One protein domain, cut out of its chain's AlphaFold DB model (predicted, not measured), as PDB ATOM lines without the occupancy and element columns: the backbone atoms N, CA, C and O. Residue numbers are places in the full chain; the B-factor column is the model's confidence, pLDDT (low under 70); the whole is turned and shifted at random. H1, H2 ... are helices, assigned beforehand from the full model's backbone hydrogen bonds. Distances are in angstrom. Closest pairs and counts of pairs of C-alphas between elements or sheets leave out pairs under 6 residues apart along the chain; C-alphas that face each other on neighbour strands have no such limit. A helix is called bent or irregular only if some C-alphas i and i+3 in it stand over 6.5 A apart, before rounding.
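What this domain is: This is residues 426 to 608 and 633 to 663 of the 1159 residues of an uncharacterized protein of Moniliophthora roreri (UniProt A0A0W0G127). Two long helices, H5 and H6a, join in a V-shaped hairpin, and a side-by-side pair of long helices, H8 and H11, runs across it, with H8 crossing H5 steeply. Short H1 packs on H6a and H2 on H5, H3 and H4 sit by the beginning of H5, H6b with H7 makes one end of the longest axis and H9 with H10 the other, and residues 461 to 466 stick out. The printed part has 214 residues with eleven named helices, H1 to H11 in order along the chain, H6 being bent into H6a and H6b, and no named strand; the class is all helix. The whole is loose, with a radius of gyration of the C-alphas of 21.7 A, and only just elongated, spanning 71 by 47 by 37 A.

How they stand to each other: H1, residues 426 to 432, and H2, residues 434 to 443, meet only through their link. H3, residues 446 to 452, and H4, residues 454 to 460, only just touch, and only at the corner, with 3 pairs of C-alphas within 8 A; the closest, those of Ser 450 and Lys 457, are 5.5 A apart. H5, residues 464 to 497, touches H2 with residues 475 to 482 alone, opposite ways at a shallow tilt of 25 degrees; the closest C-alphas are those of Val 441 and Pro 475, 5.9 A. By its hydrogen bonds H6, residues 503 to 541, was assigned as one helix, but it is bent: C-alphas 527 and 530 are 6.9 A apart, and its arms H6a, residues 503 to 527, and H6b, residues 530 to 541, stand at a steep tilt of 50 degrees. H5 and H6a form a helical hairpin, opposite ways at a shallow tilt of 33 degrees, only just short of steep; the C-alphas of Leu 490 and Ile 510 come closest, 6.2 A. H6a also touches H1, the same way at a shallow tilt of 23 degrees, the closest C-alphas being those of Thr 430 and Phe 517, 5.9 A. H7, residues 549 to 559, touches H6b at a steep tilt of 46 degrees, with C-alphas of Ala 531 and Ser 556 closest at 6.3 A. H8, residues 561 to 580, is close to H5 but not clearly touching, at a steep tilt of 64 degrees; the C-alphas of Thr 476 and Trp 567 are closest, 7.4 A. H9, residues 586 to 593, and H10, residues 599 to 604, are close but not clearly touching; the C-alphas of Thr 593 and Arg 602 are closest, 5.7 A. H11, residues 637 to 658, touches H8, the same way at a shallow tilt of 14 degrees, with C-alphas of Val 565 and Val 637 closest at 5.7 A. H5 and H11 are apart. Every O i to N i+4 pair is within hydrogen-bond range in H1, H2, H6b, H8 and H11, against 2 of 3 in H3 and in H4, 25 of 30 in H5, 17 of 21 in H6a, 4 of 7 in H7, 2 of 4 in H9 and 1 of 2 in H10.

Where its parts are: H1 begins at C-alpha 426 (-33.699, 25.142, -42.578). From first to last C-alpha H5 measures 49.5 A, H6a 34.9 A, H11 31.9 A and H8 28.0 A. H5 begins at C-alpha 464 (-28.872, -12.471, -24.279), and H11 ends at C-alpha 658 (-64.201, 6.337, -43.319).

The domain as a whole: The C-alphas of Thr 544 and Pro 599, the two farthest apart, are 73.2 A from each other. Residues 609 to 632 are not printed, and C-alphas 608 and 633 are 43.1 A apart across the cut. Of the links printed whole, H6 to H7 is short and the others are tight. The mean pLDDT of the printed part is 78.3; 48 residues are under 70, among them 441 to 451, 529 to 551 and 581 to 589.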
ATOM      1  N   VAL A 426     -33.211  26.533 -42.542       86.50
ATOM      2  CA  VAL A 426     -33.699  25.142 -42.578       86.50
ATOM      3  C   VAL A 426     -32.604  24.166 -43.025       86.50
ATOM      4  O   VAL A 426     -32.520  23.084 -42.454       86.50
ATOM      5  N   TRP A 427     -31.737  24.530 -43.976       89.19
ATOM      6  CA  TRP A 427     -30.575  23.704 -44.351       89.19
ATOM      7  C   TRP A 427     -29.529  23.609 -43.231       89.19
ATOM      8  O   TRP A 427     -29.035  22.521 -42.926       89.19
ATOM      9  N   ALA A 428     -29.228  24.729 -42.570       89.75
ATOM     10  CA  ALA A 428     -28.361  24.753 -41.396       89.75
ATOM     11  C   ALA A 428     -28.948  23.893 -40.266       89.75
ATOM     12  O   ALA A 428     -28.230  23.103 -39.665       89.75
ATOM     13  N   PHE A 429     -30.266  23.963 -40.040       88.94
ATOM     14  CA  PHE A 429     -30.979  23.088 -39.109       88.94
ATOM     15  C   PHE A 429     -30.906  21.608 -39.517       88.94
ATOM     16  O   PHE A 429     -30.642  20.774 -38.654       88.94
ATOM     17  N   THR A 430     -31.081  21.257 -40.801       87.00
ATOM     18  CA  THR A 430     -30.979  19.852 -41.242       87.00
ATOM     19  C   THR A 430     -29.585  19.284 -40.989       87.00
ATOM     20  O   THR A 430     -29.484  18.170 -40.489       87.00
ATOM     21  N   LEU A 431     -28.522  20.055 -41.245       86.44
ATOM     22  CA  LEU A 431     -27.145  19.620 -40.987       86.44
ATOM     23  C   LEU A 431     -26.826  19.589 -39.484       86.44
ATOM     24  O   LEU A 431     -26.255  18.619 -38.997       86.44
ATOM     25  N   PHE A 432     -27.250  20.604 -38.726       86.81
ATOM     26  CA  PHE A 432     -27.069  20.653 -37.272       86.81
ATOM     27  C   PHE A 432     -27.759  19.481 -36.560       86.81
ATOM     28  O   PHE A 432     -27.224  18.965 -35.582       86.81
ATOM     29  N   TRP A 433     -28.905  19.012 -37.066       84.62
ATOM     30  CA  TRP A 433     -29.644  17.883 -36.491       84.62
ATOM     31  C   TRP A 433     -28.891  16.542 -36.552       84.62
ATOM     32  O   TRP A 433     -29.216  15.628 -35.793       84.62
ATOM     33  N   LEU A 434     -27.840  16.426 -37.370       79.50
ATOM     34  CA  LEU A 434     -26.946  15.265 -37.334       79.50
ATOM     35  C   LEU A 434     -26.254  15.115 -35.972       79.50
ATOM     36  O   LEU A 434     -26.061  13.992 -35.509       79.50
ATOM     37  N   PHE A 435     -25.930  16.222 -35.293       81.19
ATOM     38  CA  PHE A 435     -25.252  16.197 -33.995       81.19
ATOM     39  C   PHE A 435     -26.093  15.551 -32.870       81.19
ATOM     40  O   PHE A 435     -25.615  14.576 -32.289       81.19
ATOM     41  N   PRO A 436     -27.336  15.988 -32.560       80.00
ATOM     42  CA  PRO A 436     -28.151  15.343 -31.528       80.00
ATOM     43  C   PRO A 436     -28.554  13.904 -31.884       80.00
ATOM     44  O   PRO A 436     -28.657  13.084 -30.975       80.00
ATOM     45  N   VAL A 437     -28.730  13.568 -33.172       76.88
ATOM     46  CA  VAL A 437     -28.944  12.170 -33.606       76.88
ATOM     47  C   VAL A 437     -27.710  11.320 -33.291       76.88
ATOM     48  O   VAL A 437     -27.835  10.296 -32.624       76.88
ATOM     49  N   SER A 438     -26.519  11.769 -33.700       75.19
ATOM     50  CA  SER A 438     -25.250  11.067 -33.442       75.19
ATOM     51  C   SER A 438     -24.988  10.891 -31.948       75.19
ATOM     52  O   SER A 438     -24.597   9.811 -31.510       75.19
ATOM     53  N   LEU A 439     -25.245  11.939 -31.156       76.44
ATOM     54  CA  LEU A 439     -25.080  11.922 -29.706       76.44
ATOM     55  C   LEU A 439     -26.023  10.904 -29.059       76.44
ATOM     56  O   LEU A 439     -25.560  10.090 -28.267       76.44
ATOM     57  N   LEU A 440     -27.315  10.899 -29.407       72.62
ATOM     58  CA  LEU A 440     -28.283   9.963 -28.822       72.62
ATOM     59  C   LEU A 440     -28.026   8.508 -29.235       72.62
ATOM     60  O   LEU A 440     -28.087   7.629 -28.379       72.62
ATOM     61  N   VAL A 441     -27.674   8.246 -30.499       68.62
ATOM     62  CA  VAL A 441     -27.286   6.893 -30.947       68.62
ATOM     63  C   VAL A 441     -26.012   6.428 -30.230       68.62
ATOM     64  O   VAL A 441     -25.960   5.295 -29.757       68.62
ATOM     65  N   GLY A 442     -25.018   7.307 -30.063       69.56
ATOM     66  CA  GLY A 442     -23.806   7.008 -29.295       69.56
ATOM     67  C   GLY A 442     -24.077   6.753 -27.808       69.56
ATOM     68  O   GLY A 442     -23.526   5.812 -27.236       69.56
ATOM     69  N   LEU A 443     -24.956   7.540 -27.179       66.31
ATOM     70  CA  LEU A 443     -25.317   7.411 -25.760       66.31
ATOM     71  C   LEU A 443     -26.014   6.074 -25.448       66.31
ATOM     72  O   LEU A 443     -25.848   5.542 -24.355       66.31
ATOM     73  N   VAL A 444     -26.762   5.529 -26.412       64.88
ATOM     74  CA  VAL A 444     -27.517   4.265 -26.295       64.88
ATOM     75  C   VAL A 444     -26.692   3.042 -26.746       64.88
ATOM     76  O   VAL A 444     -27.177   1.915 -26.720       64.88
ATOM     77  N   SER A 445     -25.407   3.211 -27.078       66.75
ATOM     78  CA  SER A 445     -24.480   2.073 -27.196       66.75
ATOM     79  C   SER A 445     -24.385   1.306 -25.868       66.75
ATOM     80  O   SER A 445     -24.242   1.925 -24.810       66.75
ATOM     81  N   ILE A 446     -24.376  -0.034 -25.922       58.25
ATOM     82  CA  ILE A 446     -24.228  -0.928 -24.753       58.25
ATOM     83  C   ILE A 446     -23.062  -0.498 -23.856       58.25
ATOM     84  O   ILE A 446     -23.187  -0.504 -22.637       58.25
ATOM     85  N   GLN A 447     -21.950  -0.061 -24.451       64.56
ATOM     86  CA  GLN A 447     -20.740   0.373 -23.742       64.56
ATOM     87  C   GLN A 447     -20.984   1.586 -22.823       64.56
ATOM     88  O   GLN A 447     -20.357   1.706 -21.774       64.56
ATOM     89  N   ASN A 448     -21.908   2.477 -23.196       66.88
ATOM     90  CA  ASN A 448     -22.295   3.636 -22.390       66.88
ATOM     91  C   ASN A 448     -23.431   3.288 -21.412       66.88
ATOM     92  O   ASN A 448     -23.424   3.755 -20.273       66.88
ATOM     93  N   ILE A 449     -24.362   2.411 -21.809       66.25
ATOM     94  CA  ILE A 449     -25.408   1.881 -20.916       66.25
ATOM     95  C   ILE A 449     -24.784   1.100 -19.747       66.25
ATOM     96  O   ILE A 449     -25.193   1.291 -18.602       66.25
ATOM     97  N   SER A 450     -23.757   0.282 -20.001       65.25
ATOM     98  CA  SER A 450     -23.056  -0.490 -18.965       65.25
ATOM     99  C   SER A 450     -22.322   0.395 -17.953       65.25
ATOM    100  O   SER A 450     -22.230   0.027 -16.782       65.25
ATOM    101  N   ALA A 451     -21.848   1.571 -18.381       68.50
ATOM    102  CA  ALA A 451     -21.232   2.571 -17.513       68.50
ATOM    103  C   ALA A 451     -22.268   3.374 -16.701       68.50
ATOM    104  O   ALA A 451     -21.991   3.759 -15.566       68.50
ATOM    105  N   PHE A 452     -23.461   3.620 -17.257       73.50
ATOM    106  CA  PHE A 452     -24.512   4.398 -16.595       73.50
ATOM    107  C   PHE A 452     -25.375   3.567 -15.631       73.50
ATOM    108  O   PHE A 452     -25.776   4.069 -14.580       73.50
ATOM    109  N   TRP A 453     -25.663   2.299 -15.954       78.00
ATOM    110  CA  TRP A 453     -26.525   1.435 -15.138       78.00
ATOM    111  C   TRP A 453     -25.993  -0.013 -15.053       78.00
ATOM    112  O   TRP A 453     -26.564  -0.931 -15.646       78.00
ATOM    113  N   PRO A 454     -24.933  -0.275 -14.261       77.25
ATOM    114  CA  PRO A 454     -24.306  -1.601 -14.180       77.25
ATOM    115  C   PRO A 454     -25.250  -2.708 -13.672       77.25
ATOM    116  O   PRO A 454     -25.098  -3.867 -14.047       77.25
ATOM    117  N   GLY A 455     -26.266  -2.360 -12.873       79.81
ATOM    118  CA  GLY A 455     -27.311  -3.301 -12.446       79.81
ATOM    119  C   GLY A 455     -28.233  -3.772 -13.578       79.81
ATOM    120  O   GLY A 455     -28.705  -4.903 -13.529       79.81
ATOM    121  N   LEU A 456     -28.450  -2.947 -14.612       73.50
ATOM    122  CA  LEU A 456     -29.153  -3.365 -15.828       73.50
ATOM    123  C   LEU A 456     -28.255  -4.280 -16.669       73.50
ATOM    124  O   LEU A 456     -28.721  -5.304 -17.157       73.50
ATOM    125  N   LYS A 457     -26.951  -3.978 -16.758       77.31
ATOM    126  CA  LYS A 457     -25.983  -4.849 -17.441       77.31
ATOM    127  C   LYS A 457     -25.951  -6.258 -16.835       77.31
ATOM    128  O   LYS A 457     -26.114  -7.225 -17.558       77.31
ATOM    129  N   ALA A 458     -25.880  -6.377 -15.506       80.25
ATOM    130  CA  ALA A 458     -25.888  -7.669 -14.801       80.25
ATOM    131  C   ALA A 458     -27.223  -8.454 -14.884       80.25
ATOM    132  O   ALA A 458     -27.319  -9.572 -14.363       80.25
ATOM    133  N   TYR A 459     -28.253  -7.866 -15.501       81.88
ATOM    134  CA  TYR A 459     -29.485  -8.536 -15.919       81.88
ATOM    135  C   TYR A 459     -29.417  -8.928 -17.407       81.88
ATOM    136  O   TYR A 459     -29.652 -10.089 -17.728       81.88
ATOM    137  N   LEU A 460     -29.007  -8.009 -18.291       78.75
ATOM    138  CA  LEU A 460     -28.800  -8.264 -19.726       78.75
ATOM    139  C   LEU A 460     -27.791  -9.402 -19.977       78.75
ATOM    140  O   LEU A 460     -28.113 -10.336 -20.703       78.75
ATOM    141  N   ASP A 461     -26.669  -9.409 -19.244       80.88
ATOM    142  CA  ASP A 461     -25.626 -10.454 -19.247       80.88
ATOM    143  C   ASP A 461     -26.175 -11.878 -18.943       80.88
ATOM    144  O   ASP A 461     -25.460 -12.867 -19.104       80.88
ATOM    145  N   LYS A 462     -27.423 -12.006 -18.458       85.12
ATOM    146  CA  LYS A 462     -28.118 -13.283 -18.187       85.12
ATOM    147  C   LYS A 462     -29.212 -13.622 -19.204       85.12
ATOM    148  O   LYS A 462     -29.658 -14.766 -19.247       85.12
ATOM    149  N   HIS A 463     -29.654 -12.646 -19.990       86.75
ATOM    150  CA  HIS A 463     -30.783 -12.739 -20.914       86.75
ATOM    151  C   HIS A 463     -30.355 -12.228 -22.306       86.75
ATOM    152  O   HIS A 463     -30.819 -11.174 -22.738       86.75
ATOM    153  N   PRO A 464     -29.489 -12.961 -23.038       81.94
ATOM    154  CA  PRO A 464     -28.872 -12.471 -24.279       81.94
ATOM    155  C   PRO A 464     -29.887 -12.109 -25.378       81.94
ATOM    156  O   PRO A 464     -29.681 -11.148 -26.109       81.94
ATOM    157  N   TRP A 465     -31.033 -12.799 -25.442       83.50
ATOM    158  CA  TRP A 465     -32.158 -12.413 -26.310       83.50
ATOM    159  C   TRP A 465     -32.675 -11.000 -25.991       83.50
ATOM    160  O   TRP A 465     -32.956 -10.211 -26.891       83.50
ATOM    161  N   GLU A 466     -32.823 -10.664 -24.706       81.75
ATOM    162  CA  GLU A 466     -33.298  -9.344 -24.279       81.75
ATOM    163  C   GLU A 466     -32.236  -8.268 -24.551       81.75
ATOM    164  O   GLU A 466     -32.594  -7.153 -24.927       81.75
ATOM    165  N   GLU A 467     -30.946  -8.611 -24.460       81.06
ATOM    166  CA  GLU A 467     -29.841  -7.732 -24.859       81.06
ATOM    167  C   GLU A 467     -29.853  -7.416 -26.361       81.06
ATOM    168  O   GLU A 467     -29.913  -6.238 -26.719       81.06
ATOM    169  N   GLU A 468     -29.892  -8.422 -27.242       78.12
ATOM    170  CA  GLU A 468     -29.933  -8.219 -28.702       78.12
ATOM    171  C   GLU A 468     -31.171  -7.418 -29.152       78.12
ATOM    172  O   GLU A 468     -31.081  -6.513 -29.995       78.12
ATOM    173  N   VAL A 469     -32.338  -7.700 -28.557       77.12
ATOM    174  CA  VAL A 469     -33.580  -6.965 -28.842       77.12
ATOM    175  C   VAL A 469     -33.491  -5.522 -28.344       77.12
ATOM    176  O   VAL A 469     -33.809  -4.602 -29.098       77.12
ATOM    177  N   ILE A 470     -33.024  -5.268 -27.118       76.00
ATOM    178  CA  ILE A 470     -32.904  -3.893 -26.601       76.00
ATOM    179  C   ILE A 470     -31.841  -3.108 -27.386       76.00
ATOM    180  O   ILE A 470     -32.083  -1.951 -27.738       76.00
ATOM    181  N   GLN A 471     -30.714  -3.730 -27.740       70.81
ATOM    182  CA  GLN A 471     -29.641  -3.117 -28.531       70.81
ATOM    183  C   GLN A 471     -30.108  -2.671 -29.922       70.81
ATOM    184  O   GLN A 471     -29.723  -1.598 -30.386       70.81
ATOM    185  N   SER A 472     -30.924  -3.482 -30.599       71.31
ATOM    186  CA  SER A 472     -31.406  -3.193 -31.957       71.31
ATOM    187  C   SER A 472     -32.646  -2.286 -31.977       71.31
ATOM    188  O   SER A 472     -32.781  -1.421 -32.852       71.31
ATOM    189  N   PHE A 473     -33.541  -2.435 -30.996       74.62
ATOM    190  CA  PHE A 473     -34.849  -1.776 -30.975       74.62
ATOM    191  C   PHE A 473     -34.845  -0.418 -30.249       74.62
ATOM    192  O   PHE A 473     -35.552   0.505 -30.654       74.62
ATOM    193  N   LEU A 474     -34.020  -0.233 -29.210       75.06
ATOM    194  CA  LEU A 474     -33.998   1.027 -28.453       75.06
ATOM    195  C   LEU A 474     -33.438   2.220 -29.262       75.06
ATOM    196  O   LEU A 474     -34.077   3.278 -29.242       75.06
ATOM    197  N   PRO A 475     -32.330   2.101 -30.032       70.94
ATOM    198  CA  PRO A 475     -31.862   3.192 -30.888       70.94
ATOM    199  C   PRO A 475     -32.849   3.523 -32.012       70.94
ATOM    200  O   PRO A 475     -33.035   4.695 -32.339       70.94
ATOM    201  N   THR A 476     -33.508   2.514 -32.593       71.50
ATOM    202  CA  THR A 476     -34.450   2.701 -33.707       71.50
ATOM    203  C   THR A 476     -35.749   3.375 -33.253       71.50
ATOM    204  O   THR A 476     -36.167   4.341 -33.898       71.50
ATOM    205  N   ILE A 477     -36.319   2.993 -32.099       74.88
ATOM    206  CA  ILE A 477     -37.418   3.745 -31.459       74.88
ATOM    207  C   ILE A 477     -36.997   5.193 -31.184       74.88
ATOM    208  O   ILE A 477     -37.740   6.122 -31.507       74.88
ATOM    209  N   LEU A 478     -35.822   5.403 -30.583       72.19
ATOM    210  CA  LEU A 478     -35.373   6.731 -30.159       72.19
ATOM    211  C   LEU A 478     -35.170   7.676 -31.353       72.19
ATOM    212  O   LEU A 478     -35.618   8.823 -31.314       72.19
ATOM    213  N   VAL A 479     -34.562   7.179 -32.435       71.81
ATOM    214  CA  VAL A 479     -34.423   7.905 -33.707       71.81
ATOM    215  C   VAL A 479     -35.792   8.193 -34.330       71.81
ATOM    216  O   VAL A 479     -36.013   9.311 -34.793       71.81
ATOM    217  N   ALA A 480     -36.736   7.246 -34.304       72.75
ATOM    218  CA  ALA A 480     -38.077   7.447 -34.853       72.75
ATOM    219  C   ALA A 480     -38.903   8.482 -34.063       72.75
ATOM    220  O   ALA A 480     -39.540   9.352 -34.661       72.75
ATOM    221  N   LEU A 481     -38.843   8.449 -32.728       75.62
ATOM    222  CA  LEU A 481     -39.475   9.442 -31.851       75.62
ATOM    223  C   LEU A 481     -38.874  10.834 -32.092       75.62
ATOM    224  O   LEU A 481     -39.604  11.814 -32.263       75.62
ATOM    225  N   LEU A 482     -37.544  10.916 -32.194       76.56
ATOM    226  CA  LEU A 482     -36.843  12.155 -32.521       76.56
ATOM    227  C   LEU A 482     -37.190  12.663 -33.931       76.56
ATOM    228  O   LEU A 482     -37.308  13.871 -34.117       76.56
ATOM    229  N   ALA A 483     -37.414  11.771 -34.904       73.12
ATOM    230  CA  ALA A 483     -37.852  12.110 -36.260       73.12
ATOM    231  C   ALA A 483     -39.314  12.596 -36.326       73.12
ATOM    232  O   ALA A 483     -39.628  13.480 -37.128       73.12
ATOM    233  N   LEU A 484     -40.198  12.087 -35.460       77.56
ATOM    234  CA  LEU A 484     -41.603  12.512 -35.355       77.56
ATOM    235  C   LEU A 484     -41.744  13.968 -34.869       77.56
ATOM    236  O   LEU A 484     -42.677  14.670 -35.262       77.56
ATOM    237  N   LEU A 485     -40.781  14.468 -34.090       80.94
ATOM    238  CA  LEU A 485     -40.726  15.871 -33.658       80.94
ATOM    239  C   LEU A 485     -40.465  16.856 -34.822       80.94
ATOM    240  O   LEU A 485     -40.761  18.047 -34.722       80.94
ATOM    241  N   ILE A 486     -39.925  16.384 -35.946       84.69
ATOM    242  CA  ILE A 486     -39.349  17.236 -36.999       84.69
ATOM    243  C   ILE A 486     -40.412  17.841 -37.926       84.69
ATOM    244  O   ILE A 486     -40.337  19.049 -38.165       84.69
ATOM    245  N   PRO A 487     -41.457  17.111 -38.373       79.50
ATOM    246  CA  PRO A 487     -42.642  17.720 -38.975       79.50
ATOM    247  C   PRO A 487     -43.258  18.824 -38.106       79.50
ATOM    248  O   PRO A 487     -43.669  19.852 -38.638       79.50
ATOM    249  N   LEU A 488     -43.275  18.655 -36.775       82.94
ATOM    250  CA  LEU A 488     -43.816  19.654 -35.846       82.94
ATOM    251  C   LEU A 488     -42.935  20.912 -35.792       82.94
ATOM    252  O   LEU A 488     -43.453  22.023 -35.901       82.94
ATOM    253  N   ILE A 489     -41.607  20.758 -35.706       85.88
ATOM    254  CA  ILE A 489     -40.660  21.886 -35.776       85.88
ATOM    255  C   ILE A 489     -40.771  22.609 -37.127       85.88
ATOM    256  O   ILE A 489     -40.878  23.837 -37.158       85.88
ATOM    257  N   LEU A 490     -40.807  21.873 -38.243       83.62
ATOM    258  CA  LEU A 490     -40.946  22.453 -39.584       83.62
ATOM    259  C   LEU A 490     -42.286  23.183 -39.768       83.62
ATOM    260  O   LEU A 490     -42.303  24.237 -40.403       83.62
ATOM    261  N   LEU A 491     -43.379  22.682 -39.184       81.38
ATOM    262  CA  LEU A 491     -44.689  23.341 -39.185       81.38
ATOM    263  C   LEU A 491     -44.677  24.620 -38.334       81.38
ATOM    264  O   LEU A 491     -45.181  25.648 -38.787       81.38
ATOM    265  N   LEU A 492     -44.058  24.606 -37.149       82.25
ATOM    266  CA  LEU A 492     -43.901  25.800 -36.305       82.25
ATOM    267  C   LEU A 492     -43.053  26.883 -36.992       82.25
ATOM    268  O   LEU A 492     -43.434  28.057 -36.981       82.25
ATOM    269  N   ILE A 493     -41.949  26.494 -37.639       82.19
ATOM    270  CA  ILE A 493     -41.144  27.394 -38.479       82.19
ATOM    271  C   ILE A 493     -41.999  27.921 -39.637       82.19
ATOM    272  O   ILE A 493     -42.046  29.128 -39.850       82.19
ATOM    273  N   ALA A 494     -42.722  27.060 -40.357       76.38
ATOM    274  CA  ALA A 494     -43.529  27.471 -41.502       76.38
ATOM    275  C   ALA A 494     -44.658  28.445 -41.117       76.38
ATOM    276  O   ALA A 494     -44.796  29.490 -41.751       76.38
ATOM    277  N   LYS A 495     -45.415  28.157 -40.048       77.44
ATOM    278  CA  LYS A 495     -46.521  29.007 -39.573       77.44
ATOM    279  C   LYS A 495     -46.049  30.372 -39.058       77.44
ATOM    280  O   LYS A 495     -46.803  31.333 -39.160       77.44
ATOM    281  N   LYS A 496     -44.829  30.476 -38.516       76.06
ATOM    282  CA  LYS A 496     -44.295  31.737 -37.965       76.06
ATOM    283  C   LYS A 496     -43.413  32.528 -38.939       76.06
ATOM    284  O   LYS A 496     -43.342  33.748 -38.828       76.06
ATOM    285  N   ALA A 497     -42.723  31.856 -39.859       66.00
ATOM    286  CA  ALA A 497     -41.695  32.465 -40.707       66.00
ATOM    287  C   ALA A 497     -42.109  32.661 -42.176       66.00
ATOM    288  O   ALA A 497     -41.370  33.318 -42.904       66.00
ATOM    289  N   HIS A 498     -43.272  32.160 -42.618       65.81
ATOM    290  CA  HIS A 498     -43.781  32.368 -43.981       65.81
ATOM    291  C   HIS A 498     -45.134  33.082 -44.006       65.81
ATOM    292  O   HIS A 498     -46.064  32.717 -43.292       65.81
ATOM    293  N   THR A 499     -45.245  34.065 -44.898       67.88
ATOM    294  CA  THR A 499     -46.461  34.848 -45.191       67.88
ATOM    295  C   THR A 499     -47.233  34.317 -46.406       67.88
ATOM    296  O   THR A 499     -48.106  34.997 -46.929       67.88
ATOM    297  N   ILE A 500     -46.957  33.064 -46.803       77.56
ATOM    298  CA  ILE A 500     -47.720  32.305 -47.806       77.56
ATOM    299  C   ILE A 500     -49.215  32.384 -47.470       77.56
ATOM    300  O   ILE A 500     -49.604  32.041 -46.351       77.56
ATOM    301  N   THR A 501     -50.023  32.826 -48.434       81.19
ATOM    302  CA  THR A 501     -51.459  33.098 -48.279       81.19
ATOM    303  C   THR A 501     -52.348  31.862 -48.398       81.19
ATOM    304  O   THR A 501     -53.437  31.874 -47.839       81.19
ATOM    305  N   THR A 502     -51.905  30.797 -49.078       85.31
ATOM    306  CA  THR A 502     -52.676  29.551 -49.220       85.31
ATOM    307  C   THR A 502     -52.195  28.423 -48.311       85.31
ATOM    308  O   THR A 502     -50.996  28.264 -48.040       85.31
ATOM    309  N   LEU A 503     -53.135  27.600 -47.847       85.12
ATOM    310  CA  LEU A 503     -52.860  26.449 -46.989       85.12
ATOM    311  C   LEU A 503     -52.132  25.332 -47.760       85.12
ATOM    312  O   LEU A 503     -51.192  24.722 -47.239       85.12
ATOM    313  N   SER A 504     -52.502  25.129 -49.023       87.12
ATOM    314  CA  SER A 504     -51.892  24.197 -49.969       87.12
ATOM    315  C   SER A 504     -50.400  24.457 -50.158       87.12
ATOM    316  O   SER A 504     -49.583  23.568 -49.908       87.12
ATOM    317  N   ALA A 505     -50.013  25.686 -50.511       85.19
ATOM    318  CA  ALA A 505     -48.616  26.054 -50.714       85.19
ATOM    319  C   ALA A 505     -47.814  26.012 -49.402       85.19
ATOM    320  O   ALA A 505     -46.622  25.696 -49.424       85.19
ATOM    321  N   LEU A 506     -48.448  26.264 -48.249       86.38
ATOM    322  CA  LEU A 506     -47.816  26.121 -46.936       86.38
ATOM    323  C   LEU A 506     -47.467  24.655 -46.628       86.38
ATOM    324  O   LEU A 506     -46.315  24.360 -46.293       86.38
ATOM    325  N   HIS A 507     -48.427  23.735 -46.775       87.94
ATOM    326  CA  HIS A 507     -48.184  22.297 -46.625       87.94
ATOM    327  C   HIS A 507     -47.153  21.789 -47.640       87.94
ATOM    328  O   HIS A 507     -46.254  21.028 -47.282       87.94
ATOM    329  N   ASP A 508     -47.214  22.273 -48.881       87.88
ATOM    330  CA  ASP A 508     -46.279  21.914 -49.945       87.88
ATOM    331  C   ASP A 508     -44.838  22.377 -49.638       87.88
ATOM    332  O   ASP A 508     -43.866  21.635 -49.839       87.88
ATOM    333  N   ARG A 509     -44.684  23.572 -49.045       86.50
ATOM    334  CA  ARG A 509     -43.401  24.093 -48.537       86.50
ATOM    335  C   ARG A 509     -42.863  23.222 -47.398       86.50
ATOM    336  O   ARG A 509     -41.681  22.869 -47.429       86.50
ATOM    337  N   ILE A 510     -43.704  22.835 -46.432       88.75
ATOM    338  CA  ILE A 510     -43.336  21.923 -45.329       88.75
ATOM    339  C   ILE A 510     -42.871  20.574 -45.894       88.75
ATOM    340  O   ILE A 510     -41.772  20.118 -45.574       88.75
ATOM    341  N   MET A 511     -43.649  19.991 -46.807       90.31
ATOM    342  CA  MET A 511     -43.365  18.696 -47.422       90.31
ATOM    343  C   MET A 511     -42.016  18.676 -48.159       90.31
ATOM    344  O   MET A 511     -41.240  17.737 -47.988       90.31
ATOM    345  N   THR A 512     -41.679  19.726 -48.929       89.00
ATOM    346  CA  THR A 512     -40.361  19.803 -49.605       89.00
ATOM    347  C   THR A 512     -39.185  19.768 -48.636       89.00
ATOM    348  O   THR A 512     -38.130  19.232 -48.973       89.00
ATOM    349  N   ARG A 513     -39.353  20.363 -47.452       88.75
ATOM    350  CA  ARG A 513     -38.316  20.456 -46.423       88.75
ATOM    351  C   ARG A 513     -38.197  19.144 -45.663       88.75
ATOM    352  O   ARG A 513     -37.080  18.685 -45.458       88.75
ATOM    353  N   TYR A 514     -39.322  18.510 -45.333       90.81
ATOM    354  CA  TYR A 514     -39.326  17.209 -44.667       90.81
ATOM    355  C   TYR A 514     -38.762  16.099 -45.569       90.81
ATOM    356  O   TYR A 514     -37.904  15.345 -45.127       90.81
ATOM    357  N   TYR A 515     -39.113  16.072 -46.859       91.31
ATOM    358  CA  TYR A 515     -38.490  15.167 -47.836       91.31
ATOM    359  C   TYR A 515     -36.962  15.334 -47.907       91.31
ATOM    360  O   TYR A 515     -36.229  14.359 -47.763       91.31
ATOM    361  N   LYS A 516     -36.463  16.571 -48.057       89.69
ATOM    362  CA  LYS A 516     -35.011  16.832 -48.065       89.69
ATOM    363  C   LYS A 516     -34.340  16.412 -46.757       89.69
ATOM    364  O   LYS A 516     -33.274  15.810 -46.803       89.69
ATOM    365  N   PHE A 517     -34.977  16.690 -45.619       89.19
ATOM    366  CA  PHE A 517     -34.507  16.241 -44.312       89.19
ATOM    367  C   PHE A 517     -34.363  14.710 -44.272       89.19
ATOM    368  O   PHE A 517     -33.307  14.217 -43.888       89.19
ATOM    369  N   LEU A 518     -35.392  13.961 -44.690       88.81
ATOM    370  CA  LEU A 518     -35.382  12.495 -44.666       88.81
ATOM    371  C   LEU A 518     -34.261  11.911 -45.538       88.81
ATOM    372  O   LEU A 518     -33.531  11.034 -45.082       88.81
ATOM    373  N   ILE A 519     -34.066  12.424 -46.757       89.56
ATOM    374  CA  ILE A 519     -33.003  11.927 -47.644       89.56
ATOM    375  C   ILE A 519     -31.603  12.203 -47.069       89.56
ATOM    376  O   ILE A 519     -30.761  11.309 -47.086       89.56
ATOM    377  N   VAL A 520     -31.338  13.391 -46.514       86.81
ATOM    378  CA  VAL A 520     -30.007  13.692 -45.947       86.81
ATOM    379  C   VAL A 520     -29.769  12.924 -44.640       86.81
ATOM    380  O   VAL A 520     -28.728  12.289 -44.483       86.81
ATOM    381  N   ASN A 521     -30.738  12.931 -43.720       83.75
ATOM    382  CA  ASN A 521     -30.512  12.516 -42.331       83.75
ATOM    383  C   ASN A 521     -30.986  11.097 -41.995       83.75
ATOM    384  O   ASN A 521     -30.523  10.549 -41.000       83.75
ATOM    385  N   VAL A 522     -31.892  10.507 -42.781       83.25
ATOM    386  CA  VAL A 522     -32.358   9.120 -42.578       83.25
ATOM    387  C   VAL A 522     -31.756   8.172 -43.614       83.25
ATOM    388  O   VAL A 522     -31.410   7.062 -43.243       83.25
ATOM    389  N   LEU A 523     -31.553   8.606 -44.868       84.75
ATOM    390  CA  LEU A 523     -30.912   7.776 -45.898       84.75
ATOM    391  C   LEU A 523     -29.383   7.955 -45.936       84.75
ATOM    392  O   LEU A 523     -28.636   7.047 -45.571       84.75
ATOM    393  N   VAL A 524     -28.893   9.128 -46.356       83.94
ATOM    394  CA  VAL A 524     -27.451   9.346 -46.599       83.94
ATOM    395  C   VAL A 524     -26.631   9.233 -45.308       83.94
ATOM    396  O   VAL A 524     -25.607   8.548 -45.287       83.94
ATOM    397  N   PHE A 525     -27.084   9.847 -44.211       79.12
ATOM    398  CA  PHE A 525     -26.354   9.803 -42.943       79.12
ATOM    399  C   PHE A 525     -26.267   8.397 -42.321       79.12
ATOM    400  O   PHE A 525     -25.199   8.032 -41.838       79.12
ATOM    401  N   PHE A 526     -27.323   7.576 -42.369       76.31
ATOM    402  CA  PHE A 526     -27.243   6.209 -41.827       76.31
ATOM    403  C   PHE A 526     -26.408   5.273 -42.707       76.31
ATOM    404  O   PHE A 526     -25.688   4.435 -42.165       76.31
ATOM    405  N   CYS A 527     -26.441   5.443 -44.035       78.00
ATOM    406  CA  CYS A 527     -25.626   4.647 -44.959       78.00
ATOM    407  C   CYS A 527     -24.130   4.993 -44.940       78.00
ATOM    408  O   CYS A 527     -23.314   4.118 -45.212       78.00
ATOM    409  N   VAL A 528     -23.760   6.259 -44.702       74.25
ATOM    410  CA  VAL A 528     -22.372   6.748 -44.869       74.25
ATOM    411  C   VAL A 528     -21.848   7.482 -43.637       74.25
ATOM    412  O   VAL A 528     -20.708   7.276 -43.231       74.25
ATOM    413  N   GLY A 529     -22.664   8.343 -43.029       69.75
ATOM    414  CA  GLY A 529     -22.256   9.199 -41.912       69.75
ATOM    415  C   GLY A 529     -21.862   8.432 -40.649       69.75
ATOM    416  O   GLY A 529     -20.973   8.875 -39.932       69.75
ATOM    417  N   THR A 530     -22.456   7.264 -40.409       69.00
ATOM    418  CA  THR A 530     -22.100   6.339 -39.317       69.00
ATOM    419  C   THR A 530     -20.672   5.801 -39.461       69.00
ATOM    420  O   THR A 530     -19.846   6.002 -38.570       69.00
ATOM    421  N   ALA A 531     -20.353   5.194 -40.608       69.62
ATOM    422  CA  ALA A 531     -19.026   4.660 -40.921       69.62
ATOM    423  C   ALA A 531     -17.964   5.768 -41.042       69.62
ATOM    424  O   ALA A 531     -16.844   5.620 -40.552       69.62
ATOM    425  N   ALA A 532     -18.322   6.917 -41.625       67.56
ATOM    426  CA  ALA A 532     -17.446   8.085 -41.683       67.56
ATOM    427  C   ALA A 532     -17.148   8.654 -40.282       67.56
ATOM    428  O   ALA A 532     -16.002   8.996 -39.999       67.56
ATOM    429  N   LEU A 533     -18.139   8.713 -39.383       66.12
ATOM    430  CA  LEU A 533     -17.938   9.161 -38.000       66.12
ATOM    431  C   LEU A 533     -17.043   8.191 -37.217       66.12
ATOM    432  O   LEU A 533     -16.152   8.648 -36.507       66.12
ATOM    433  N   GLN A 534     -17.234   6.877 -37.378       68.06
ATOM    434  CA  GLN A 534     -16.342   5.858 -36.807       68.06
ATOM    435  C   GLN A 534     -14.906   6.038 -37.316       68.06
ATOM    436  O   GLN A 534     -13.997   6.219 -36.512       68.06
ATOM    437  N   SER A 535     -14.712   6.123 -38.637       69.62
ATOM    438  CA  SER A 535     -13.390   6.361 -39.227       69.62
ATOM    439  C   SER A 535     -12.739   7.656 -38.736       69.62
ATOM    440  O   SER A 535     -11.536   7.661 -38.505       69.62
ATOM    441  N   VAL A 536     -13.497   8.743 -38.550       65.75
ATOM    442  CA  VAL A 536     -12.965  10.005 -38.010       65.75
ATOM    443  C   VAL A 536     -12.569   9.859 -36.536       65.75
ATOM    444  O   VAL A 536     -11.495  10.316 -36.150       65.75
ATOM    445  N   LEU A 537     -13.387   9.192 -35.714       66.38
ATOM    446  CA  LEU A 537     -13.068   8.912 -34.306       66.38
ATOM    447  C   LEU A 537     -11.823   8.029 -34.163       66.38
ATOM    448  O   LEU A 537     -10.994   8.274 -33.283       66.38
ATOM    449  N   ASP A 538     -11.657   7.044 -35.042       67.44
ATOM    450  CA  ASP A 538     -10.504   6.150 -35.013       67.44
ATOM    451  C   ASP A 538      -9.254   6.787 -35.644       67.44
ATOM    452  O   ASP A 538      -8.169   6.596 -35.101       67.44
ATOM    453  N   SER A 539      -9.370   7.668 -36.648       68.06
ATOM    454  CA  SER A 539      -8.264   8.546 -37.087       68.06
ATOM    455  C   SER A 539      -7.836   9.556 -36.005       68.06
ATOM    456  O   SER A 539      -6.662   9.915 -35.938       68.06
ATOM    457  N   PHE A 540      -8.737   9.994 -35.116       66.00
ATOM    458  CA  PHE A 540      -8.356  10.802 -33.946       66.00
ATOM    459  C   PHE A 540      -7.618   9.992 -32.862       66.00
ATOM    460  O   PHE A 540      -6.845  10.569 -32.095       66.00
ATOM    461  N   ARG A 541      -7.817   8.668 -32.800       68.50
ATOM    462  CA  ARG A 541      -7.074   7.756 -31.906       68.50
ATOM    463  C   ARG A 541      -5.738   7.316 -32.517       68.50
ATOM    464  O   ARG A 541      -4.707   7.372 -31.850       68.50
ATOM    465  N   ALA A 542      -5.752   6.907 -33.782       64.12
ATOM    466  CA  ALA A 542      -4.609   6.429 -34.551       64.12
ATOM    467  C   ALA A 542      -4.045   7.561 -35.430       64.12
ATOM    468  O   ALA A 542      -4.439   7.739 -36.580       64.12
ATOM    469  N   LYS A 543      -3.089   8.314 -34.872       52.00
ATOM    470  CA  LYS A 543      -2.558   9.600 -35.381       52.00
ATOM    471  C   LYS A 543      -1.935   9.622 -36.798       52.00
ATOM    472  O   LYS A 543      -1.417  10.668 -37.183       52.00
ATOM    473  N   THR A 544      -1.937   8.527 -37.563       49.75
ATOM    474  CA  THR A 544      -1.056   8.371 -38.741       49.75
ATOM    475  C   THR A 544      -1.703   7.681 -39.952       49.75
ATOM    476  O   THR A 544      -0.989   7.126 -40.783       49.75
ATOM    477  N   SER A 545      -3.033   7.723 -40.095       55.38
ATOM    478  CA  SER A 545      -3.721   7.124 -41.253       55.38
ATOM    479  C   SER A 545      -4.706   8.091 -41.908       55.38
ATOM    480  O   SER A 545      -5.733   8.439 -41.323       55.38
ATOM    481  N   THR A 546      -4.419   8.478 -43.154       59.28
ATOM    482  CA  THR A 546      -5.400   9.095 -44.058       59.28
ATOM    483  C   THR A 546      -6.494   8.071 -44.374       59.28
ATOM    484  O   THR A 546      -6.160   7.015 -44.919       59.28
ATOM    485  N   PRO A 547      -7.774   8.327 -44.058       60.81
ATOM    486  CA  PRO A 547      -8.832   7.362 -44.326       60.81
ATOM    487  C   PRO A 547      -9.080   7.228 -45.834       60.81
ATOM    488  O   PRO A 547      -9.241   8.232 -46.530       60.81
ATOM    489  N   ASP A 548      -9.179   5.993 -46.336       68.12
ATOM    490  CA  ASP A 548      -9.739   5.730 -47.667       68.12
ATOM    491  C   ASP A 548     -11.260   5.920 -47.614       68.12
ATOM    492  O   ASP A 548     -12.043   4.979 -47.474       68.12
ATOM    493  N   ILE A 549     -11.672   7.184 -47.695       64.81
ATOM    494  CA  ILE A 549     -13.076   7.599 -47.669       64.81
ATOM    495  C   ILE A 549     -13.872   6.883 -48.770       64.81
ATOM    496  O   ILE A 549     -15.040   6.567 -48.559       64.81
ATOM    497  N   LEU A 550     -13.262   6.582 -49.923       65.56
ATOM    498  CA  LEU A 550     -13.960   5.952 -51.042       65.56
ATOM    499  C   LEU A 550     -14.205   4.456 -50.778       65.56
ATOM    500  O   LEU A 550     -15.325   3.981 -50.977       65.56
ATOM    501  N   GLY A 551     -13.210   3.739 -50.249       69.25
ATOM    502  CA  GLY A 551     -13.354   2.355 -49.782       69.25
ATOM    503  C   GLY A 551     -14.328   2.210 -48.603       69.25
ATOM    504  O   GLY A 551     -15.152   1.289 -48.586       69.25
ATOM    505  N   ILE A 552     -14.310   3.155 -47.655       72.38
ATOM    506  CA  ILE A 552     -15.251   3.197 -46.520       72.38
ATOM    507  C   ILE A 552     -16.689   3.412 -47.016       72.38
ATOM    508  O   ILE A 552     -17.586   2.664 -46.636       72.38
ATOM    509  N   VAL A 553     -16.914   4.374 -47.918       67.69
ATOM    510  CA  VAL A 553     -18.236   4.617 -48.530       67.69
ATOM    511  C   VAL A 553     -18.708   3.400 -49.336       67.69
ATOM    512  O   VAL A 553     -19.868   3.003 -49.232       67.69
ATOM    513  N   GLY A 554     -17.822   2.771 -50.116       69.12
ATOM    514  CA  GLY A 554     -18.158   1.592 -50.922       69.12
ATOM    515  C   GLY A 554     -18.559   0.362 -50.099       69.12
ATOM    516  O   GLY A 554     -19.363  -0.448 -50.563       69.12
ATOM    517  N   THR A 555     -18.040   0.229 -48.874       75.06
ATOM    518  CA  THR A 555     -18.343  -0.889 -47.961       75.06
ATOM    519  C   THR A 555     -19.493  -0.597 -46.994       75.06
ATOM    520  O   THR A 555     -20.195  -1.529 -46.590       75.06
ATOM    521  N   SER A 556     -19.758   0.670 -46.656       78.12
ATOM    522  CA  SER A 556     -20.821   1.031 -45.709       78.12
ATOM    523  C   SER A 556     -22.234   0.843 -46.280       78.12
ATOM    524  O   SER A 556     -23.129   0.407 -45.553       78.12
ATOM    525  N   PHE A 557     -22.440   1.087 -47.583       79.00
ATOM    526  CA  PHE A 557     -23.758   0.929 -48.215       79.00
ATOM    527  C   PHE A 557     -24.320  -0.506 -48.115       79.00
ATOM    528  O   PHE A 557     -25.416  -0.640 -47.571       79.00
ATOM    529  N   PRO A 558     -23.636  -1.588 -48.558       78.75
ATOM    530  CA  PRO A 558     -24.168  -2.951 -48.418       78.75
ATOM    531  C   PRO A 558     -24.401  -3.366 -46.957       78.75
ATOM    532  O   PRO A 558     -25.410  -4.002 -46.651       78.75
ATOM    533  N   SER A 559     -23.505  -2.947 -46.053       78.75
ATOM    534  CA  SER A 559     -23.580  -3.225 -44.611       78.75
ATOM    535  C   SER A 559     -24.858  -2.667 -43.962       78.75
ATOM    536  O   SER A 559     -25.435  -3.290 -43.072       78.75
ATOM    537  N   ALA A 560     -25.378  -1.539 -44.459       79.44
ATOM    538  CA  ALA A 560     -26.621  -0.948 -43.964       79.44
ATOM    539  C   ALA A 560     -27.904  -1.710 -44.377       79.44
ATOM    540  O   ALA A 560     -28.973  -1.434 -43.832       79.44
ATOM    541  N   GLY A 561     -27.838  -2.673 -45.307       81.31
ATOM    542  CA  GLY A 561     -29.017  -3.377 -45.838       81.31
ATOM    543  C   GLY A 561     -29.935  -4.011 -44.774       81.31
ATOM    544  O   GLY A 561     -31.131  -3.708 -44.768       81.31
ATOM    545  N   PRO A 562     -29.418  -4.832 -43.835       81.44
ATOM    546  CA  PRO A 562     -30.223  -5.436 -42.767       81.44
ATOM    547  C   PRO A 562     -30.892  -4.413 -41.836       81.44
ATOM    548  O   PRO A 562     -32.034  -4.617 -41.423       81.44
ATOM    549  N   PHE A 563     -30.234  -3.278 -41.561       78.81
ATOM    550  CA  PHE A 563     -30.829  -2.180 -40.792       78.81
ATOM    551  C   PHE A 563     -32.078  -1.624 -41.488       78.81
ATOM    552  O   PHE A 563     -33.095  -1.413 -40.829       78.81
ATOM    553  N   TYR A 564     -32.054  -1.462 -42.816       84.69
ATOM    554  CA  TYR A 564     -33.238  -1.013 -43.553       84.69
ATOM    555  C   TYR A 564     -34.357  -2.057 -43.616       84.69
ATOM    556  O   TYR A 564     -35.519  -1.661 -43.630       84.69
ATOM    557  N   VAL A 565     -34.060  -3.362 -43.572       86.25
ATOM    558  CA  VAL A 565     -35.104  -4.396 -43.403       86.25
ATOM    559  C   VAL A 565     -35.802  -4.235 -42.050       86.25
ATOM    560  O   VAL A 565     -37.028  -4.127 -42.003       86.25
ATOM    561  N   GLY A 566     -35.035  -4.133 -40.958       81.69
ATOM    562  CA  GLY A 566     -35.583  -3.889 -39.618       81.69
ATOM    563  C   GLY A 566     -36.364  -2.574 -39.530       81.69
ATOM    564  O   GLY A 566     -37.473  -2.542 -38.997       81.69
ATOM    565  N   TRP A 567     -35.840  -1.503 -40.132       82.50
ATOM    566  CA  TRP A 567     -36.513  -0.205 -40.213       82.50
ATOM    567  C   TRP A 567     -37.808  -0.253 -41.035       82.50
ATOM    568  O   TRP A 567     -38.777   0.390 -40.638       82.50
ATOM    569  N   LEU A 568     -37.880  -1.021 -42.130       85.50
ATOM    570  CA  LEU A 568     -39.120  -1.199 -42.897       85.50
ATOM    571  C   LEU A 568     -40.177  -1.970 -42.101       85.50
ATOM    572  O   LEU A 568     -41.331  -1.552 -42.084       85.50
ATOM    573  N   ILE A 569     -39.792  -3.045 -41.406       86.75
ATOM    574  CA  ILE A 569     -40.704  -3.824 -40.549       86.75
ATOM    575  C   ILE A 569     -41.222  -2.956 -39.390       86.75
ATOM    576  O   ILE A 569     -42.425  -2.922 -39.129       86.75
ATOM    577  N   PHE A 570     -40.340  -2.193 -38.738       83.50
ATOM    578  CA  PHE A 570     -40.726  -1.239 -37.698       83.50
ATOM    579  C   PHE A 570     -41.624  -0.119 -38.245       83.50
ATOM    580  O   PHE A 570     -42.653   0.189 -37.650       83.50
ATOM    581  N   THR A 571     -41.284   0.463 -39.399       84.25
ATOM    582  CA  THR A 571     -42.080   1.527 -40.032       84.25
ATOM    583  C   THR A 571     -43.460   1.013 -40.433       84.25
ATOM    584  O   THR A 571     -44.436   1.710 -40.180       84.25
ATOM    585  N   LEU A 572     -43.570  -0.215 -40.953       87.69
ATOM    586  CA  LEU A 572     -44.844  -0.888 -41.232       87.69
ATOM    587  C   LEU A 572     -45.695  -1.054 -39.964       87.69
ATOM    588  O   LEU A 572     -46.866  -0.675 -39.945       87.69
ATOM    589  N   ALA A 573     -45.102  -1.593 -38.895       85.06
ATOM    590  CA  ALA A 573     -45.789  -1.797 -37.621       85.06
ATOM    591  C   ALA A 573     -46.236  -0.467 -36.985       85.06
ATOM    592  O   ALA A 573     -47.338  -0.381 -36.445       85.06
ATOM    593  N   MET A 574     -45.417   0.583 -37.093       81.69
ATOM    594  CA  MET A 574     -45.744   1.921 -36.602       81.69
ATOM    595  C   MET A 574     -46.827   2.602 -37.446       81.69
ATOM    596  O   MET A 574     -47.842   3.023 -36.902       81.69
ATOM    597  N   HIS A 575     -46.639   2.724 -38.761       82.62
ATOM    598  CA  HIS A 575     -47.540   3.481 -39.634       82.62
ATOM    599  C   HIS A 575     -48.879   2.762 -39.823       82.62
ATOM    600  O   HIS A 575     -49.923   3.314 -39.469       82.62
ATOM    601  N   GLY A 576     -48.848   1.510 -40.288       79.88
ATOM    602  CA  GLY A 576     -50.045   0.685 -40.422       79.88
ATOM    603  C   GLY A 576     -50.736   0.458 -39.076       79.88
ATOM    604  O   GLY A 576     -51.939   0.677 -38.957       79.88
ATOM    605  N   GLY A 577     -49.984   0.090 -38.033       80.81
ATOM    606  CA  GLY A 577     -50.548  -0.218 -36.715       80.81
ATOM    607  C   GLY A 577     -51.207   0.979 -36.022       80.81
ATOM    608  O   GLY A 577     -52.354   0.866 -35.584       80.81
ATOM    609  N   PHE A 578     -50.537   2.136 -35.942       78.31
ATOM    610  CA  PHE A 578     -51.104   3.308 -35.258       78.31
ATOM    611  C   PHE A 578     -52.244   3.970 -36.040       78.31
ATOM    612  O   PHE A 578     -53.119   4.560 -35.401       78.31
ATOM    613  N   GLU A 579     -52.285   3.869 -37.375       77.12
ATOM    614  CA  GLU A 579     -53.440   4.337 -38.154       77.12
ATOM    615  C   GLU A 579     -54.611   3.342 -38.113       77.12
ATOM    616  O   GLU A 579     -55.731   3.792 -37.903       77.12
ATOM    617  N   ILE A 580     -54.408   2.015 -38.220       77.38
ATOM    618  CA  ILE A 580     -55.502   1.026 -38.051       77.38
ATOM    619  C   ILE A 580     -56.140   1.167 -36.666       77.38
ATOM    620  O   ILE A 580     -57.351   1.344 -36.557       77.38
ATOM    621  N   ALA A 581     -55.328   1.123 -35.604       68.44
ATOM    622  CA  ALA A 581     -55.811   1.270 -34.229       68.44
ATOM    623  C   ALA A 581     -56.192   2.723 -33.877       68.44
ATOM    624  O   ALA A 581     -56.665   2.986 -32.771       68.44
ATOM    625  N   LEU A 582     -55.950   3.664 -34.802       68.38
ATOM    626  CA  LEU A 582     -56.230   5.099 -34.705       68.38
ATOM    627  C   LEU A 582     -55.724   5.705 -33.373       68.38
ATOM    628  O   LEU A 582     -56.324   6.598 -32.769       68.38
ATOM    629  N   LEU A 583     -54.592   5.176 -32.898       52.91
ATOM    630  CA  LEU A 583     -54.234   5.084 -31.474       52.91
ATOM    631  C   LEU A 583     -53.913   6.456 -30.851       52.91
ATOM    632  O   LEU A 583     -53.980   6.635 -29.637       52.91
ATOM    633  N   GLY A 584     -53.615   7.456 -31.686       55.28
ATOM    634  CA  GLY A 584     -53.247   8.803 -31.255       55.28
ATOM    635  C   GLY A 584     -54.400   9.764 -30.938       55.28
ATOM    636  O   GLY A 584     -54.137  10.765 -30.272       55.28
ATOM    637  N   LEU A 585     -55.644   9.535 -31.406       55.84
ATOM    638  CA  LEU A 585     -56.699  10.560 -31.263       55.84
ATOM    639  C   LEU A 585     -58.089  10.050 -30.840       55.84
ATOM    640  O   LEU A 585     -58.490  10.454 -29.754       55.84
ATOM    641  N   PRO A 586     -58.826   9.153 -31.525       57.22
ATOM    642  CA  PRO A 586     -60.094   8.663 -30.977       57.22
ATOM    643  C   PRO A 586     -59.945   7.922 -29.644       57.22
ATOM    644  O   PRO A 586     -60.684   8.228 -28.718       57.22
ATOM    645  N   LEU A 587     -58.946   7.052 -29.458       59.91
ATOM    646  CA  LEU A 587     -58.776   6.346 -28.176       59.91
ATOM    647  C   LEU A 587     -58.451   7.297 -27.000       59.91
ATOM    648  O   LEU A 587     -58.925   7.095 -25.883       59.91
ATOM    649  N   ILE A 588     -57.675   8.357 -27.256       64.94
ATOM    650  CA  ILE A 588     -57.180   9.299 -26.234       64.94
ATOM    651  C   ILE A 588     -58.137  10.485 -26.028       64.94
ATOM    652  O   ILE A 588     -58.322  10.950 -24.902       64.94
ATOM    653  N   MET A 589     -58.780  10.965 -27.096       65.62
ATOM    654  CA  MET A 589     -59.669  12.129 -27.083       65.62
ATOM    655  C   MET A 589     -61.159  11.800 -27.134       65.62
ATOM    656  O   MET A 589     -61.932  12.656 -26.729       65.62
ATOM    657  N   TYR A 590     -61.624  10.597 -27.486       71.00
ATOM    658  CA  TYR A 590     -63.023  10.242 -27.197       71.00
ATOM    659  C   TYR A 590     -63.339  10.413 -25.693       71.00
ATOM    660  O   TYR A 590     -64.354  11.034 -25.378       71.00
ATOM    661  N   PRO A 591     -62.450  10.042 -24.742       74.75
ATOM    662  CA  PRO A 591     -62.595  10.412 -23.332       74.75
ATOM    663  C   PRO A 591     -62.635  11.922 -23.032       74.75
ATOM    664  O   PRO A 591     -63.284  12.307 -22.061       74.75
ATOM    665  N   THR A 592     -61.962  12.786 -23.804       73.56
ATOM    666  CA  THR A 592     -61.928  14.244 -23.551       73.56
ATOM    667  C   THR A 592     -63.071  14.976 -24.259       73.56
ATOM    668  O   THR A 592     -63.756  15.776 -23.626       73.56
ATOM    669  N   THR A 593     -63.359  14.637 -25.516       74.19
ATOM    670  CA  THR A 593     -64.512  15.080 -26.315       74.19
ATOM    671  C   THR A 593     -65.836  14.656 -25.677       74.19
ATOM    672  O   THR A 593     -66.733  15.486 -25.536       74.19
ATOM    673  N   ARG A 594     -65.961  13.417 -25.169       77.19
ATOM    674  CA  ARG A 594     -67.148  12.971 -24.404       77.19
ATOM    675  C   ARG A 594     -67.320  13.718 -23.073       77.19
ATOM    676  O   ARG A 594     -68.431  13.774 -22.554       77.19
ATOM    677  N   ARG A 595     -66.244  14.299 -22.524       75.62
ATOM    678  CA  ARG A 595     -66.268  15.166 -21.330       75.62
ATOM    679  C   ARG A 595     -66.482  16.653 -21.653       75.62
ATOM    680  O   ARG A 595     -66.576  17.443 -20.713       75.62
ATOM    681  N   GLN A 596     -66.568  17.058 -22.925       79.38
ATOM    682  CA  GLN A 596     -66.903  18.442 -23.277       79.38
ATOM    683  C   GLN A 596     -68.341  18.762 -22.869       79.38
ATOM    684  O   GLN A 596     -69.252  17.963 -23.072       79.38
ATOM    685  N   ILE A 597     -68.524  19.941 -22.271       76.19
ATOM    686  CA  ILE A 597     -69.800  20.352 -21.676       76.19
ATOM    687  C   ILE A 597     -70.659  21.154 -22.663       76.19
ATOM    688  O   ILE A 597     -71.875  20.997 -22.635       76.19
ATOM    689  N   THR A 598     -70.065  21.986 -23.531       83.50
ATOM    690  CA  THR A 598     -70.826  22.774 -24.519       83.50
ATOM    691  C   THR A 598     -70.904  22.054 -25.876       83.50
ATOM    692  O   THR A 598     -69.884  21.508 -26.323       83.50
ATOM    693  N   PRO A 599     -72.065  22.072 -26.566       84.94
ATOM    694  CA  PRO A 599     -72.221  21.531 -27.918       84.94
ATOM    695  C   PRO A 599     -71.162  22.060 -28.888       84.94
ATOM    696  O   PRO A 599     -70.467  21.267 -29.523       84.94
ATOM    697  N   ARG A 600     -70.925  23.381 -28.890       84.31
ATOM    698  CA  ARG A 600     -69.943  24.061 -29.754       84.31
ATOM    699  C   ARG A 600     -68.506  23.542 -29.597       84.31
ATOM    700  O   ARG A 600     -67.769  23.461 -30.574       84.31
ATOM    701  N   LYS A 601     -68.088  23.147 -28.385       83.12
ATOM    702  CA  LYS A 601     -66.758  22.539 -28.159       83.12
ATOM    703  C   LYS A 601     -66.715  21.070 -28.567       83.12
ATOM    704  O   LYS A 601     -65.672  20.596 -29.017       83.12
ATOM    705  N   ARG A 602     -67.829  20.348 -28.431       84.88
ATOM    706  CA  ARG A 602     -67.926  18.947 -28.850       84.88
ATOM    707  C   ARG A 602     -67.993  18.796 -30.365       84.88
ATOM    708  O   ARG A 602     -67.297  17.930 -30.874       84.88
ATOM    709  N   SER A 603     -68.757  19.619 -31.080       81.25
ATOM    710  CA  SER A 603     -68.829  19.560 -32.546       81.25
ATOM    711  C   SER A 603     -67.459  19.816 -33.180       81.25
ATOM    712  O   SER A 603     -67.020  19.023 -34.006       81.25
ATOM    713  N   VAL A 604     -66.706  20.816 -32.697       80.12
ATOM    714  CA  VAL A 604     -65.290  21.026 -33.070       80.12
ATOM    715  C   VAL A 604     -64.417  19.797 -32.768       80.12
ATOM    716  O   VAL A 604     -63.557  19.456 -33.575       80.12
ATOM    717  N   GLY A 605     -64.650  19.112 -31.644       76.38
ATOM    718  CA  GLY A 605     -63.939  17.888 -31.243       76.38
ATOM    719  C   GLY A 605     -64.434  16.575 -31.872       76.38
ATOM    720  O   GLY A 605     -63.885  15.526 -31.535       76.38
ATOM    721  N   ILE A 606     -65.462  16.622 -32.731       79.00
ATOM    722  CA  ILE A 606     -66.034  15.486 -33.486       79.00
ATOM    723  C   ILE A 606     -65.824  15.643 -35.004       79.00
ATOM    724  O   ILE A 606     -66.053  14.692 -35.748       79.00
ATOM    725  N   ARG A 607     -65.321  16.797 -35.476       78.25
ATOM    726  CA  ARG A 607     -64.917  16.988 -36.883       78.25
ATOM    727  C   ARG A 607     -64.003  15.832 -37.343       78.25
ATOM    728  O   ARG A 607     -63.179  15.381 -36.540       78.25
ATOM    729  N   PRO A 608     -64.126  15.365 -38.603       79.25
ATOM    730  CA  PRO A 608     -63.296  14.287 -39.143       79.25
ATOM    731  C   PRO A 608     -61.798  14.633 -39.101       79.25
ATOM    732  O   PRO A 608     -61.392  15.738 -38.735       79.25
ATOM    733  N   LEU A 633     -27.987  -3.788 -54.451       84.81
ATOM    734  CA  LEU A 633     -26.985  -4.044 -53.401       84.81
ATOM    735  C   LEU A 633     -27.381  -5.169 -52.431       84.81
ATOM    736  O   LEU A 633     -26.516  -5.863 -51.904       84.81
ATOM    737  N   ASN A 634     -28.677  -5.326 -52.159       85.69
ATOM    738  CA  ASN A 634     -29.249  -6.347 -51.288       85.69
ATOM    739  C   ASN A 634     -30.732  -6.591 -51.667       85.69
ATOM    740  O   ASN A 634     -31.628  -5.927 -51.136       85.69
ATOM    741  N   PRO A 635     -31.029  -7.541 -52.574       88.38
ATOM    742  CA  PRO A 635     -32.385  -7.742 -53.089       88.38
ATOM    743  C   PRO A 635     -33.384  -8.255 -52.036       88.38
ATOM    744  O   PRO A 635     -34.590  -8.142 -52.253       88.38
ATOM    745  N   PHE A 636     -32.930  -8.752 -50.875       87.06
ATOM    746  CA  PHE A 636     -33.820  -9.206 -49.797       87.06
ATOM    747  C   PHE A 636     -34.690  -8.086 -49.206       87.06
ATOM    748  O   PHE A 636     -35.712  -8.384 -48.597       87.06
ATOM    749  N   VAL A 637     -34.350  -6.808 -49.415       89.50
ATOM    750  CA  VAL A 637     -35.188  -5.673 -48.977       89.50
ATOM    751  C   VAL A 637     -36.497  -5.579 -49.791       89.50
ATOM    752  O   VAL A 637     -37.517  -5.112 -49.280       89.50
ATOM    753  N   LEU A 638     -36.508  -6.065 -51.041       91.56
ATOM    754  CA  LEU A 638     -37.651  -5.962 -51.960       91.56
ATOM    755  C   LEU A 638     -38.940  -6.656 -51.470       91.56
ATOM    756  O   LEU A 638     -39.965  -5.973 -51.445       91.56
ATOM    757  N   PRO A 639     -38.956  -7.939 -51.040       92.88
ATOM    758  CA  PRO A 639     -40.183  -8.585 -50.555       92.88
ATOM    759  C   PRO A 639     -40.802  -7.876 -49.340       92.88
ATOM    760  O   PRO A 639     -42.021  -7.706 -49.298       92.88
ATOM    761  N   PHE A 640     -39.995  -7.376 -48.397       90.25
ATOM    762  CA  PHE A 640     -40.505  -6.571 -47.276       90.25
ATOM    763  C   PHE A 640     -41.096  -5.235 -47.753       90.25
ATOM    764  O   PHE A 640     -42.135  -4.809 -47.251       90.25
ATOM    765  N   GLY A 641     -40.503  -4.614 -48.778       91.56
ATOM    766  CA  GLY A 641     -41.071  -3.452 -49.467       91.56
ATOM    767  C   GLY A 641     -42.418  -3.727 -50.147       91.56
ATOM    768  O   GLY A 641     -43.327  -2.900 -50.075       91.56
ATOM    769  N   CYS A 642     -42.582  -4.899 -50.765       93.50
ATOM    770  CA  CYS A 642     -43.858  -5.324 -51.347       93.50
ATOM    771  C   CYS A 642     -44.936  -5.527 -50.272       93.50
ATOM    772  O   CYS A 642     -46.056  -5.046 -50.442       93.50
ATOM    773  N   ILE A 643     -44.594  -6.173 -49.149       93.31
ATOM    774  CA  ILE A 643     -45.499  -6.347 -48.000       93.31
ATOM    775  C   ILE A 643     -45.899  -4.982 -47.417       93.31
ATOM    776  O   ILE A 643     -47.084  -4.751 -47.177       93.31
ATOM    777  N   TYR A 644     -44.941  -4.058 -47.265       92.88
ATOM    778  CA  TYR A 644     -45.199  -2.689 -46.813       92.88
ATOM    779  C   TYR A 644     -46.258  -1.996 -47.680       92.88
ATOM    780  O   TYR A 644     -47.304  -1.596 -47.170       92.88
ATOM    781  N   PHE A 645     -46.048  -1.918 -49.001       93.00
ATOM    782  CA  PHE A 645     -47.007  -1.250 -49.886       93.00
ATOM    783  C   PHE A 645     -48.351  -1.977 -50.006       93.00
ATOM    784  O   PHE A 645     -49.368  -1.311 -50.193       93.00
ATOM    785  N   PHE A 646     -48.390  -3.305 -49.869       93.31
ATOM    786  CA  PHE A 646     -49.644  -4.062 -49.846       93.31
ATOM    787  C   PHE A 646     -50.518  -3.676 -48.642       93.31
ATOM    788  O   PHE A 646     -51.691  -3.339 -48.816       93.31
ATOM    789  N   VAL A 647     -49.935  -3.663 -47.437       91.81
ATOM    790  CA  VAL A 647     -50.649  -3.308 -46.200       91.81
ATOM    791  C   VAL A 647     -51.016  -1.824 -46.183       91.81
ATOM    792  O   VAL A 647     -52.187  -1.496 -45.992       91.81
ATOM    793  N   GLU A 648     -50.063  -0.925 -46.443       90.31
ATOM    794  CA  GLU A 648     -50.286   0.532 -46.443       90.31
ATOM    795  C   GLU A 648     -51.384   0.947 -47.433       90.31
ATOM    796  O   GLU A 648     -52.243   1.760 -47.097       90.31
ATOM    797  N   ASN A 649     -51.437   0.340 -48.625       91.00
ATOM    798  CA  ASN A 649     -52.514   0.576 -49.592       91.00
ATOM    799  C   ASN A 649     -53.895   0.184 -49.033       91.00
ATOM    800  O   ASN A 649     -54.866   0.913 -49.232       91.00
ATOM    801  N   GLY A 650     -53.990  -0.931 -48.298       91.12
ATOM    802  CA  GLY A 650     -55.218  -1.331 -47.606       91.12
ATOM    803  C   GLY A 650     -55.620  -0.346 -46.501       91.12
ATOM    804  O   GLY A 650     -56.763   0.114 -46.470       91.12
ATOM    805  N   VAL A 651     -54.670   0.027 -45.636       90.19
ATOM    806  CA  VAL A 651     -54.898   0.944 -44.503       90.19
ATOM    807  C   VAL A 651     -55.293   2.336 -44.981       90.19
ATOM    808  O   VAL A 651     -56.340   2.848 -44.580       90.19
ATOM    809  N   VAL A 652     -54.501   2.940 -45.869       88.44
ATOM    810  CA  VAL A 652     -54.746   4.297 -46.375       88.44
ATOM    811  C   VAL A 652     -56.064   4.350 -47.148       88.44
ATOM    812  O   VAL A 652     -56.837   5.282 -46.937       88.44
ATOM    813  N   LYS A 653     -56.396   3.332 -47.959       89.69
ATOM    814  CA  LYS A 653     -57.705   3.254 -48.631       89.69
ATOM    815  C   LYS A 653     -58.864   3.202 -47.629       89.69
ATOM    816  O   LYS A 653     -59.840   3.919 -47.819       89.69
ATOM    817  N   ASN A 654     -58.762   2.395 -46.571       88.12
ATOM    818  CA  ASN A 654     -59.802   2.300 -45.543       88.12
ATOM    819  C   ASN A 654     -60.005   3.640 -44.809       88.12
ATOM    820  O   ASN A 654     -61.129   4.127 -44.688       88.12
ATOM    821  N   GLN A 655     -58.914   4.280 -44.380       87.25
ATOM    822  CA  GLN A 655     -58.978   5.561 -43.668       87.25
ATOM    823  C   GLN A 655     -59.488   6.711 -44.559       87.25
ATOM    824  O   GLN A 655     -60.233   7.568 -44.084       87.25
ATOM    825  N   LEU A 656     -59.143   6.721 -45.855       85.31
ATOM    826  CA  LEU A 656     -59.645   7.697 -46.837       85.31
ATOM    827  C   LEU A 656     -61.139   7.543 -47.171       85.31
ATOM    828  O   LEU A 656     -61.710   8.459 -47.750       85.31
ATOM    829  N   ILE A 657     -61.769   6.413 -46.836       85.50
ATOM    830  CA  ILE A 657     -63.213   6.197 -47.039       85.50
ATOM    831  C   ILE A 657     -64.013   6.532 -45.769       85.50
ATOM    832  O   ILE A 657     -65.148   6.989 -45.874       85.50
ATOM    833  N   HIS A 658     -63.442   6.313 -44.578       82.25
ATOM    834  CA  HIS A 658     -64.201   6.337 -43.319       82.25
ATOM    835  C   HIS A 658     -63.813   7.432 -42.310       82.25
ATOM    836  O   HIS A 658     -64.578   7.664 -41.375       82.25
ATOM    837  N   VAL A 659     -62.645   8.078 -42.436       81.38
ATOM    838  CA  VAL A 659     -62.092   8.949 -41.370       81.38
ATOM    839  C   VAL A 659     -61.527  10.282 -41.876       81.38
ATOM    840  O   VAL A 659     -61.553  11.268 -41.133       81.38
ATOM    841  N   TYR A 660     -61.003  10.331 -43.104       84.56
ATOM    842  CA  TYR A 660     -60.327  11.515 -43.643       84.56
ATOM    843  C   TYR A 660     -61.223  12.394 -44.535       84.56
ATOM    844  O   TYR A 660     -61.729  11.917 -45.541       84.56
ATOM    845  N   ALA A 661     -61.309  13.690 -44.213       83.44
ATOM    846  CA  ALA A 661     -61.918  14.746 -45.034       83.44
ATOM    847  C   ALA A 661     -60.858  15.676 -45.675       83.44
ATOM    848  O   ALA A 661     -59.685  15.707 -45.262       83.44
ATOM    849  N   LYS A 662     -61.264  16.453 -46.690       81.44
ATOM    850  CA  LYS A 662     -60.377  17.261 -47.551       81.44
ATOM    851  C   LYS A 662     -60.432  18.774 -47.272       81.44
ATOM    852  O   LYS A 662     -61.278  19.474 -47.804       81.44
ATOM    853  N   ASN A 663     -59.433  19.330 -46.583       79.94
ATOM    854  CA  ASN A 663     -59.347  20.790 -46.346       79.94
ATOM    855  C   ASN A 663     -59.400  21.690 -47.604       79.94
ATOM    856  O   ASN A 663     -59.699  22.871 -47.475       79.94
TER     857      ASN A 663